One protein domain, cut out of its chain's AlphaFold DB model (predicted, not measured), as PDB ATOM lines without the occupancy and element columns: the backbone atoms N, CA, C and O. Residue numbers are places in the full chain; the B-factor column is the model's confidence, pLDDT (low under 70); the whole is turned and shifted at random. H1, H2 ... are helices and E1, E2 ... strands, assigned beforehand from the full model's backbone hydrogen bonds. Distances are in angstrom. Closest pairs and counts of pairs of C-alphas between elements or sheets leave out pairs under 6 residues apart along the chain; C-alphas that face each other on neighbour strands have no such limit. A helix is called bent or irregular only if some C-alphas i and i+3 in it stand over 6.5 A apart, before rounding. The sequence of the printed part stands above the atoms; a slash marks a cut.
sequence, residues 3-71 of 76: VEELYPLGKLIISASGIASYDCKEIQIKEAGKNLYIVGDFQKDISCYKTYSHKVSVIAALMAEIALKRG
ATOM      1  N   VAL A   3       6.869  17.308  14.913       83.06
ATOM      2  CA  VAL A   3       6.182  17.369  16.217       83.06
ATOM      3  C   VAL A   3       7.018  18.094  17.276       83.06
ATOM      4  O   VAL A   3       6.472  18.928  17.985       83.06
ATOM      5  N   GLU A   4       8.324  17.831  17.363       84.44
ATOM      6  CA  GLU A   4       9.231  18.503  18.313       84.44
ATOM      7  C   GLU A   4       9.298  20.017  18.095       84.44
ATOM      8  O   GLU A   4       9.435  20.772  19.050       84.44
ATOM      9  N   GLU A   5       9.166  20.464  16.847       87.94
ATOM     10  CA  GLU A   5       9.194  21.885  16.496       87.94
ATOM     11  C   GLU A   5       7.840  22.569  16.745       87.94
ATOM     12  O   GLU A   5       7.791  23.725  17.164       87.94
ATOM     13  N   LEU A   6       6.727  21.864  16.515       87.50
ATOM     14  CA  LEU A   6       5.380  22.419  16.680       87.50
ATOM     15  C   LEU A   6       4.869  22.352  18.122       87.50
ATOM     16  O   LEU A   6       4.096  23.221  18.533       87.50
ATOM     17  N   TYR A   7       5.274  21.338  18.889       90.50
ATOM     18  CA  TYR A   7       4.769  21.097  20.240       90.50
ATOM     19  C   TYR A   7       5.020  22.281  21.194       90.50
ATOM     20  O   TYR A   7       4.058  22.716  21.838       90.50
ATOM     21  N   PRO A   8       6.226  22.896  21.232       93.00
ATOM     22  CA  PRO A   8       6.505  24.056  22.081       93.00
ATOM     23  C   PRO A   8       5.702  25.309  21.722       93.00
ATOM     24  O   PRO A   8       5.539  26.187  22.564       93.00
ATOM     25  N   LEU A   9       5.170  25.407  20.497       93.56
ATOM     26  CA  LEU A   9       4.384  26.567  20.059       93.56
ATOM     27  C   LEU A   9       2.978  26.606  20.677       93.56
ATOM     28  O   LEU A   9       2.221  27.536  20.404       93.56
ATOM     29  N   GLY A  10       2.587  25.580  21.442       91.44
ATOM     30  CA  GLY A  10       1.268  25.490  22.071       91.44
ATOM     31  C   GLY A  10       0.112  25.336  21.077       91.44
ATOM     32  O   GLY A  10      -1.050  25.396  21.470       91.44
ATOM     33  N   LYS A  11       0.410  25.129  19.789       91.12
ATOM     34  CA  LYS A  11      -0.598  24.874  18.757       91.12
ATOM     35  C   LYS A  11      -1.186  23.482  18.941       91.12
ATOM     36  O   LYS A  11      -0.479  22.564  19.345       91.12
ATOM     37  N   LEU A  12      -2.464  23.316  18.621       94.25
ATOM     38  CA  LEU A  12      -3.093  22.000  18.601       94.25
ATOM     39  C   LEU A  12      -2.456  21.132  17.504       94.25
ATOM     40  O   LEU A  12      -2.393  21.548  16.348       94.25
ATOM     41  N   ILE A  13      -2.005  19.934  17.869       95.44
ATOM     42  CA  ILE A  13      -1.435  18.938  16.962       95.44
ATOM     43  C   ILE A  13      -2.320  17.700  17.005       95.44
ATOM     44  O   ILE A  13      -2.533  17.105  18.062       95.44
ATOM     45  N   ILE A  14      -2.812  17.301  15.837       96.62
ATOM     46  CA  ILE A  14      -3.604  16.090  15.653       96.62
ATOM     47  C   ILE A  14      -2.957  15.315  14.514       96.62
ATOM     48  O   ILE A  14      -2.808  15.839  13.412       96.62
ATOM     49  N   SER A  15      -2.537  14.087  14.790       95.56
ATOM     50  CA  SER A  15      -1.823  13.235  13.842       95.56
ATOM     51  C   SER A  15      -2.507  11.880  13.693       95.56
ATOM     52  O   SER A  15      -3.261  11.458  14.569       95.56
ATOM     53  N   ALA A  16      -2.215  11.186  12.595       95.81
ATOM     54  CA  ALA A  16      -2.663   9.823  12.358       95.81
ATOM     55  C   ALA A  16      -1.501   8.826  12.498       95.81
ATOM     56  O   ALA A  16      -0.375   9.127  12.099       95.81
ATOM     57  N   SER A  17      -1.768   7.628  13.026       95.75
ATOM     58  CA  SER A  17      -0.791   6.529  13.083       95.75
ATOM     59  C   SER A  17      -1.466   5.173  12.884       95.75
ATOM     60  O   SER A  17      -2.408   4.834  13.595       95.75
ATOM     61  N   GLY A  18      -0.987   4.379  11.923       96.12
ATOM     62  CA  GLY A  18      -1.602   3.089  11.599       96.12
ATOM     63  C   GLY A  18      -2.909   3.228  10.801       96.12
ATOM     64  O   GLY A  18      -3.987   2.836  11.253       96.12
ATOM     65  N   ILE A  19      -2.831   3.850   9.618       96.88
ATOM     66  CA  ILE A  19      -3.995   4.118   8.747       96.88
ATOM     67  C   ILE A  19      -4.250   3.027   7.700       96.88
ATOM     68  O   ILE A  19      -5.250   3.082   6.983       96.88
ATOM     69  N   ALA A  20      -3.335   2.070   7.560       96.69
ATOM     70  CA  ALA A  20      -3.399   1.066   6.510       96.69
ATOM     71  C   ALA A  20      -4.267  -0.135   6.921       96.69
ATOM     72  O   ALA A  20      -4.700  -0.248   8.066       96.69
ATOM     73  N   SER A  21      -4.501  -1.063   5.991       97.31
ATOM     74  CA  SER A  21      -5.482  -2.155   6.085       97.31
ATOM     75  C   SER A  21      -6.943  -1.686   6.070       97.31
ATOM     76  O   SER A  21      -7.253  -0.499   6.128       97.31
ATOM     77  N   TYR A  22      -7.855  -2.644   5.932       96.56
ATOM     78  CA  TYR A  22      -9.301  -2.434   5.931       96.56
ATOM     79  C   TYR A  22      -9.913  -2.497   7.339       96.56
ATOM     80  O   TYR A  22     -11.083  -2.171   7.513       96.56
ATOM     81  N   ASP A  23      -9.163  -2.977   8.329       95.69
ATOM     82  CA  ASP A  23      -9.671  -3.242   9.673       95.69
ATOM     83  C   ASP A  23      -9.697  -1.976  10.544       95.69
ATOM     84  O   ASP A  23      -8.667  -1.316  10.719       95.69
ATOM     85  N   CYS A  24     -10.870  -1.680  11.107       96.56
ATOM     86  CA  CYS A  24     -11.144  -0.505  11.934       96.56
ATOM     87  C   CYS A  24     -11.321  -0.820  13.430       96.56
ATOM     88  O   CYS A  24     -11.588   0.102  14.195       96.56
ATOM     89  N   LYS A  25     -11.216  -2.085  13.860       95.94
ATOM     90  CA  LYS A  25     -11.578  -2.492  15.233       95.94
ATOM     91  C   LYS A  25     -10.703  -1.867  16.320       95.94
ATOM     92  O   LYS A  25     -11.208  -1.525  17.378       95.94
ATOM     93  N   GLU A  26      -9.418  -1.695  16.030       95.56
ATOM     94  CA  GLU A  26      -8.403  -1.252  16.998       95.56
ATOM     95  C   GLU A  26      -8.075   0.250  16.891       95.56
ATOM     96  O   GLU A  26      -7.038   0.702  17.383       95.56
ATOM     97  N   ILE A  27      -8.917   1.038  16.206       97.88
ATOM     98  CA  ILE A  27      -8.726   2.490  16.118       97.88
ATOM     99  C   ILE A  27      -8.937   3.097  17.504       97.88
ATOM    100  O   ILE A  27      -9.986   2.930  18.119       97.88
ATOM    101  N   GLN A  28      -7.946   3.850  17.967       97.81
ATOM    102  CA  GLN A  28      -7.959   4.513  19.265       97.81
ATOM    103  C   GLN A  28      -7.406   5.937  19.149       97.81
ATOM    104  O   GLN A  28      -6.687   6.272  18.203       97.81
ATOM    105  N   ILE A  29      -7.732   6.770  20.135       98.00
ATOM    106  CA  ILE A  29      -7.173   8.113  20.304       98.00
ATOM    107  C   ILE A  29      -6.187   8.045  21.471       98.00
ATOM    108  O   ILE A  29      -6.551   7.620  22.565       98.00
ATOM    109  N   LYS A  30      -4.939   8.459  21.246       97.44
ATOM    110  CA  LYS A  30      -3.931   8.617  22.298       97.44
ATOM    111  C   LYS A  30      -3.613  10.089  22.498       97.44
ATOM    112  O   LYS A  30      -3.210  10.775  21.557       97.44
ATOM    113  N   GLU A  31      -3.750  10.547  23.735       95.56
ATOM    114  CA  GLU A  31      -3.273  11.859  24.169       95.56
ATOM    115  C   GLU A  31      -1.804  11.739  24.577       95.56
ATOM    116  O   GLU A  31      -1.449  10.929  25.431       95.56
ATOM    117  N   ALA A  32      -0.939  12.530  23.949       90.44
ATOM    118  CA  ALA A  32       0.506  12.495  24.166       90.44
ATOM    119  C   ALA A  32       1.031  13.869  24.611       90.44
ATOM    120  O   ALA A  32       2.050  14.356  24.129       90.44
ATOM    121  N   GLY A  33       0.302  14.525  25.517       89.06
ATOM    122  CA  GLY A  33       0.624  15.852  26.034       89.06
ATOM    123  C   GLY A  33      -0.607  16.748  26.125       89.06
ATOM    124  O   GLY A  33      -1.734  16.292  25.966       89.06
ATOM    125  N   LYS A  34      -0.398  18.046  26.372       90.38
ATOM    126  CA  LYS A  34      -1.507  19.006  26.550       90.38
ATOM    127  C   LYS A  34      -2.204  19.384  25.234       90.38
ATOM    128  O   LYS A  34      -3.381  19.737  25.235       90.38
ATOM    129  N   ASN A  35      -1.465  19.345  24.127       93.81
ATOM    130  CA  ASN A  35      -1.877  19.809  22.801       93.81
ATOM    131  C   ASN A  35      -1.552  18.799  21.686       93.81
ATOM    132  O   ASN A  35      -1.502  19.199  20.526       93.81
ATOM    133  N   LEU A  36      -1.325  17.520  22.013       95.62
ATOM    134  CA  LEU A  36      -0.952  16.482  21.046       95.62
ATOM    135  C   LEU A  36      -1.877  15.264  21.126       95.62
ATOM    136  O   LEU A  36      -1.945  14.588  22.153       95.62
ATOM    137  N   TYR A  37      -2.511  14.964  19.995       97.00
ATOM    138  CA  TYR A  37      -3.438  13.856  19.799       97.00
ATOM    139  C   TYR A  37      -2.969  12.983  18.643       97.00
ATOM    140  O   TYR A  37      -2.564  13.491  17.596       97.00
ATOM    141  N   ILE A  38      -3.047  11.665  18.815       97.25
ATOM    142  CA  ILE A  38      -2.717  10.697  17.768       97.25
ATOM    143  C   ILE A  38      -3.889   9.734  17.613       97.25
ATOM    144  O   ILE A  38      -4.329   9.141  18.594       97.25
ATOM    145  N   VAL A  39      -4.384   9.571  16.388       98.25
ATOM    146  CA  VAL A  39      -5.549   8.736  16.071       98.25
ATOM    147  C   VAL A  39      -5.156   7.612  15.116       98.25
ATOM    148  O   VAL A  39      -4.490   7.844  14.110       98.25
ATOM    149  N   GLY A  40      -5.595   6.390  15.395       97.56
ATOM    150  CA  GLY A  40      -5.455   5.256  14.479       97.56
ATOM    151  C   GLY A  40      -5.212   3.942  15.209       97.56
ATOM    152  O   GLY A  40      -5.495   3.847  16.401       97.56
ATOM    153  N   ASP A  41      -4.746   2.912  14.500       96.62
ATOM    154  CA  ASP A  41      -4.566   1.575  15.088       96.62
ATOM    155  C   ASP A  41      -3.158   1.302  15.635       96.62
ATOM    156  O   ASP A  41      -2.957   0.306  16.327       96.62
ATOM    157  N   PHE A  42      -2.193   2.191  15.366       96.69
ATOM    158  CA  PHE A  42      -0.801   2.099  15.832       96.69
ATOM    159  C   PHE A  42      -0.057   0.811  15.430       96.69
ATOM    160  O   PHE A  42       0.988   0.510  16.006       96.69
ATOM    161  N   GLN A  43      -0.573   0.050  14.464       95.50
ATOM    162  CA  GLN A  43      -0.031  -1.256  14.079       95.50
ATOM    163  C   GLN A  43       0.192  -1.379  12.571       95.50
ATOM    164  O   GLN A  43       1.215  -1.912  12.143       95.50
ATOM    165  N   LYS A  44      -0.762  -0.925  11.749       94.56
ATOM    166  CA  LYS A  44      -0.793  -1.238  10.314       94.56
ATOM    167  C   LYS A  44      -0.326  -0.044   9.487       94.56
ATOM    168  O   LYS A  44      -1.078   0.901   9.240       94.56
ATOM    169  N   ASP A  45       0.926  -0.111   9.045       91.75
ATOM    170  CA  ASP A  45       1.577   0.919   8.233       91.75
ATOM    171  C   ASP A  45       1.404   0.704   6.718       91.75
ATOM    172  O   ASP A  45       1.244  -0.423   6.239       91.75
ATOM    173  N   ILE A  46       1.462   1.801   5.957       94.12
ATOM    174  CA  ILE A  46       1.295   1.808   4.496       94.12
ATOM    175  C   ILE A  46       2.433   1.099   3.746       94.12
ATOM    176  O   ILE A  46       2.246   0.694   2.601       94.12
ATOM    177  N   SER A  47       3.598   0.927   4.375       95.62
ATOM    178  CA  SER A  47       4.722   0.167   3.813       95.62
ATOM    179  C   SER A  47       4.424  -1.331   3.683       95.62
ATOM    180  O   SER A  47       4.962  -1.981   2.789       95.62
ATOM    181  N   CYS A  48       3.537  -1.868   4.530       96.12
ATOM    182  CA  CYS A  48       3.199  -3.294   4.576       96.12
ATOM    183  C   CYS A  48       1.763  -3.594   4.119       96.12
ATOM    184  O   CYS A  48       1.477  -4.704   3.668       96.12
ATOM    185  N   TYR A  49       0.846  -2.632   4.242       97.19
ATOM    186  CA  TYR A  49      -0.580  -2.839   3.990       97.19
ATOM    187  C   TYR A  49      -1.145  -1.780   3.043       97.19
ATOM    188  O   TYR A  49      -0.775  -0.611   3.085       97.19
ATOM    189  N   LYS A  50      -2.120  -2.174   2.214       97.25
ATOM    190  CA  LYS A  50      -2.880  -1.223   1.391       97.25
ATOM    191  C   LYS A  50      -3.756  -0.333   2.263       97.25
ATOM    192  O   LYS A  50      -4.325  -0.797   3.248       97.25
ATOM    193  N   THR A  51      -3.932   0.912   1.848       96.81
ATOM    194  CA  THR A  51      -4.868   1.846   2.474       96.81
ATOM    195  C   THR A  51      -6.257   1.692   1.863       96.81
ATOM    196  O   THR A  51      -6.392   1.572   0.646       96.81
ATOM    197  N   TYR A  52      -7.290   1.726   2.703       97.94
ATOM    198  CA  TYR A  52      -8.684   1.674   2.271       97.94
ATOM    199  C   TYR A  52      -9.420   2.920   2.752       97.94
ATOM    200  O   TYR A  52      -9.240   3.361   3.889       97.94
ATOM    201  N   SER A  53     -10.247   3.490   1.875       97.75
ATOM    202  CA  SER A  53     -10.875   4.795   2.094       97.75
ATOM    203  C   SER A  53     -11.702   4.846   3.373       97.75
ATOM    204  O   SER A  53     -11.598   5.814   4.112       97.75
ATOM    205  N   HIS A  54     -12.468   3.800   3.691       98.00
ATOM    206  CA  HIS A  54     -13.331   3.783   4.874       98.00
ATOM    207  C   HIS A  54     -12.545   3.891   6.183       98.00
ATOM    208  O   HIS A  54     -12.968   4.618   7.078       98.00
ATOM    209  N   LYS A  55     -11.379   3.242   6.289       97.44
ATOM    210  CA  LYS A  55     -10.522   3.364   7.476       97.44
ATOM    211  C   LYS A  55      -9.946   4.770   7.608       97.44
ATOM    212  O   LYS A  55     -10.002   5.353   8.689       97.44
ATOM    213  N   VAL A  56      -9.445   5.330   6.505       97.56
ATOM    214  CA  VAL A  56      -8.940   6.711   6.474       97.56
ATOM    215  C   VAL A  56     -10.038   7.693   6.868       97.56
ATOM    216  O   VAL A  56      -9.791   8.571   7.687       97.56
ATOM    217  N   SER A  57     -11.253   7.515   6.349       98.31
ATOM    218  CA  SER A  57     -12.395   8.374   6.661       98.31
ATOM    219  C   SER A  57     -12.776   8.328   8.138       98.31
ATOM    220  O   SER A  57     -13.029   9.379   8.715       98.31
ATOM    221  N   VAL A  58     -12.780   7.149   8.774       98.25
ATOM    222  CA  VAL A  58     -13.055   7.033  10.219       98.25
ATOM    223  C   VAL A  58     -11.990   7.766  11.035       98.25
ATOM    224  O   VAL A  58     -12.325   8.559  11.910       98.25
ATOM    225  N   ILE A  59     -10.710   7.552  10.721       98.25
ATOM    226  CA  ILE A  59      -9.603   8.225  11.414       98.25
ATOM    227  C   ILE A  59      -9.695   9.745  11.225       98.25
ATOM    228  O   ILE A  59      -9.612  10.487  12.199       98.25
ATOM    229  N   ALA A  60      -9.935  10.215   9.999       98.44
ATOM    230  CA  ALA A  60     -10.087  11.635   9.700       98.44
ATOM    231  C   ALA A  60     -11.294  12.263  10.418       98.44
ATOM    232  O   ALA A  60     -11.187  13.384  10.910       98.44
ATOM    233  N   ALA A  61     -12.417  11.544  10.522       98.44
ATOM    234  CA  ALA A  61     -13.596  12.012  11.245       98.44
ATOM    235  C   ALA A  61     -13.307  12.202  12.742       98.44
ATOM    236  O   ALA A  61     -13.621  13.254  13.294       98.44
ATOM    237  N   LEU A  62     -12.628  11.241  13.378       98.38
ATOM    238  CA  LEU A  62     -12.200  11.349  14.778       98.38
ATOM    239  C   LEU A  62     -11.198  12.497  14.986       98.38
ATOM    240  O   LEU A  62     -11.296  13.253  15.948       98.38
ATOM    241  N   MET A  63     -10.247  12.676  14.063       98.44
ATOM    242  CA  MET A  63      -9.326  13.818  14.099       98.44
ATOM    243  C   MET A  63     -10.070  15.157  13.989       98.44
ATOM    244  O   MET A  63      -9.744  16.103  14.707       98.44
ATOM    245  N   ALA A  64     -11.074  15.245  13.113       98.25
ATOM    246  CA  ALA A  64     -11.897  16.439  12.958       98.25
ATOM    247  C   ALA A  64     -12.730  16.723  14.216       98.25
ATOM    248  O   ALA A  64     -12.801  17.874  14.636       98.25
ATOM    249  N   GLU A  65     -13.295  15.699  14.861       97.62
ATOM    250  CA  GLU A  65     -14.004  15.849  16.136       97.62
ATOM    251  C   GLU A  65     -13.104  16.482  17.206       97.62
ATOM    252  O   GLU A  65     -13.500  17.457  17.846       97.62
ATOM    253  N   ILE A  66     -11.862  16.000  17.348       96.94
ATOM    254  CA  ILE A  66     -10.879  16.574  18.282       96.94
ATOM    255  C   ILE A  66     -10.620  18.050  17.951       96.94
ATOM    256  O   ILE A  66     -10.605  18.890  18.853       96.94
ATOM    257  N   ALA A  67     -10.431  18.380  16.669       96.69
ATOM    258  CA  ALA A  67     -10.212  19.758  16.232       96.69
ATOM    259  C   ALA A  67     -11.406  20.662  16.569       96.69
ATOM    260  O   ALA A  67     -11.218  21.770  17.069       96.69
ATOM    261  N   LEU A  68     -12.628  20.181  16.331       97.31
ATOM    262  CA  LEU A  68     -13.856  20.923  16.589       97.31
ATOM    263  C   LEU A  68     -14.079  21.144  18.090       97.31
ATOM    264  O   LEU A  68     -14.333  22.280  18.495       97.31
ATOM    265  N   LYS A  69     -13.907  20.103  18.916       95.31
ATOM    266  CA  LYS A  69     -14.012  20.192  20.382       95.31
ATOM    267  C   LYS A  69     -12.963  21.140  20.962       95.31
ATOM    268  O   LYS A  69     -13.293  22.089  21.669       95.31
ATOM    269  N   ARG A  70     -11.688  20.971  20.595       93.62
ATOM    270  CA  ARG A  70     -10.594  21.832  21.092       93.62
ATOM    271  C   ARG A  70     -10.643  23.257  20.552       93.62
ATOM    272  O   ARG A  70     -10.198  24.175  21.239       93.62
ATOM    273  N   GLY A  71     -11.217  23.449  19.369       92.19
ATOM    274  CA  GLY A  71     -11.535  24.760  18.812       92.19
ATOM    275  C   GLY A  71     -12.790  25.410  19.400       92.19
ATOM    276  O   GLY A  71     -13.062  26.560  19.068       92.19
TER     277      GLY A  71
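This is residues 3 to 71 of the 76 residues of the protein "Thiamine biosynthesis protein ThiF" of Fusobacterium varium (UniProt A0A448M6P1). A small three-stranded sheet, E1, E3 and E2 side by side, has one long helix, H2, packed over one face and running along its strands. A short, irregular helix, H1, only grazes the sheet near the beginning of E1, and a long loop, residues 41 to 52, leads from the end of E3 to H2. The printed part has 69 residues with two named helices and three named strands, in the order H1, E1, E2, E3, H2, and the class is mixed, helices and strands. The sheet has the order E1, E3, E2 and is mixed, with one parallel and one antiparallel pair. The whole is compact, with a radius of gyration of the C-alphas of 12.5 A and spans of 34 by 23 by 16 A.

The inner strand E3 covers residues 36 to 40 and is 13.8 A long, from C-alpha 36 at (-0.952, 16.482, 21.046) to C-alpha 40. The edge strand E1 covers residues 13 to 16, 10.3 A, and the other edge strand, E2, covers residues 28 to 31, 10.0 A. H2 covers residues 53 to 70 and is 25.5 A long, ending with C-alpha 70 at (-10.594, 21.832, 21.092). H1 covers residues 3 to 9, 10.1 A, beginning with C-alpha 3 at (6.182, 17.369, 16.217). H1 is irregular, but only just: C-alphas 5 and 8 are 6.6 A apart.

E1 and E3 are parallel, at 16 degrees, with N 15 and O 37 within hydrogen-bond range at 2.9 A. E3 and E2 are antiparallel, at 167 degrees, and form a hairpin, with N 30 and O 38 within hydrogen-bond range at 2.8 A. H2 is on the sheet in two layers, a helix on one face of a sheet, at a height over the sheet of 8.5 A. It lies over E3 and runs along the strands, at 19 degrees to E3 on the local plane. H2 touches E3, the closest C-alphas being those of Gly 40 and Ile 59, 6.0 A apart. H2 also touches E1, the closest C-alphas being those of Ile 14 and Met 63, 6.3 A apart. E2 and H2 are near each other, with 6 pairs of C-alphas within 10 A. H1 only grazes the sheet, with its residues 3 to 7; its closest C-alpha pair with E1 is Tyr 7 and Ile 13, 7.3 A. H1 and H2 are apart. In H2 every O i to N i+4 pair is within hydrogen-bond range; in H1 1 of 3 is, beside 2 of 4 O i to N i+3 pairs.

The two C-alphas farthest apart are those of Leu 9 and Tyr 22, at 35.0 A. The links E1 to E2, with 11 residues, and E3 to H2, with 12, are long; H1 to E1 and E2 to E3 are tight. The printed part has no cut, its mean pLDDT is 95.3, and no printed residue is under 70.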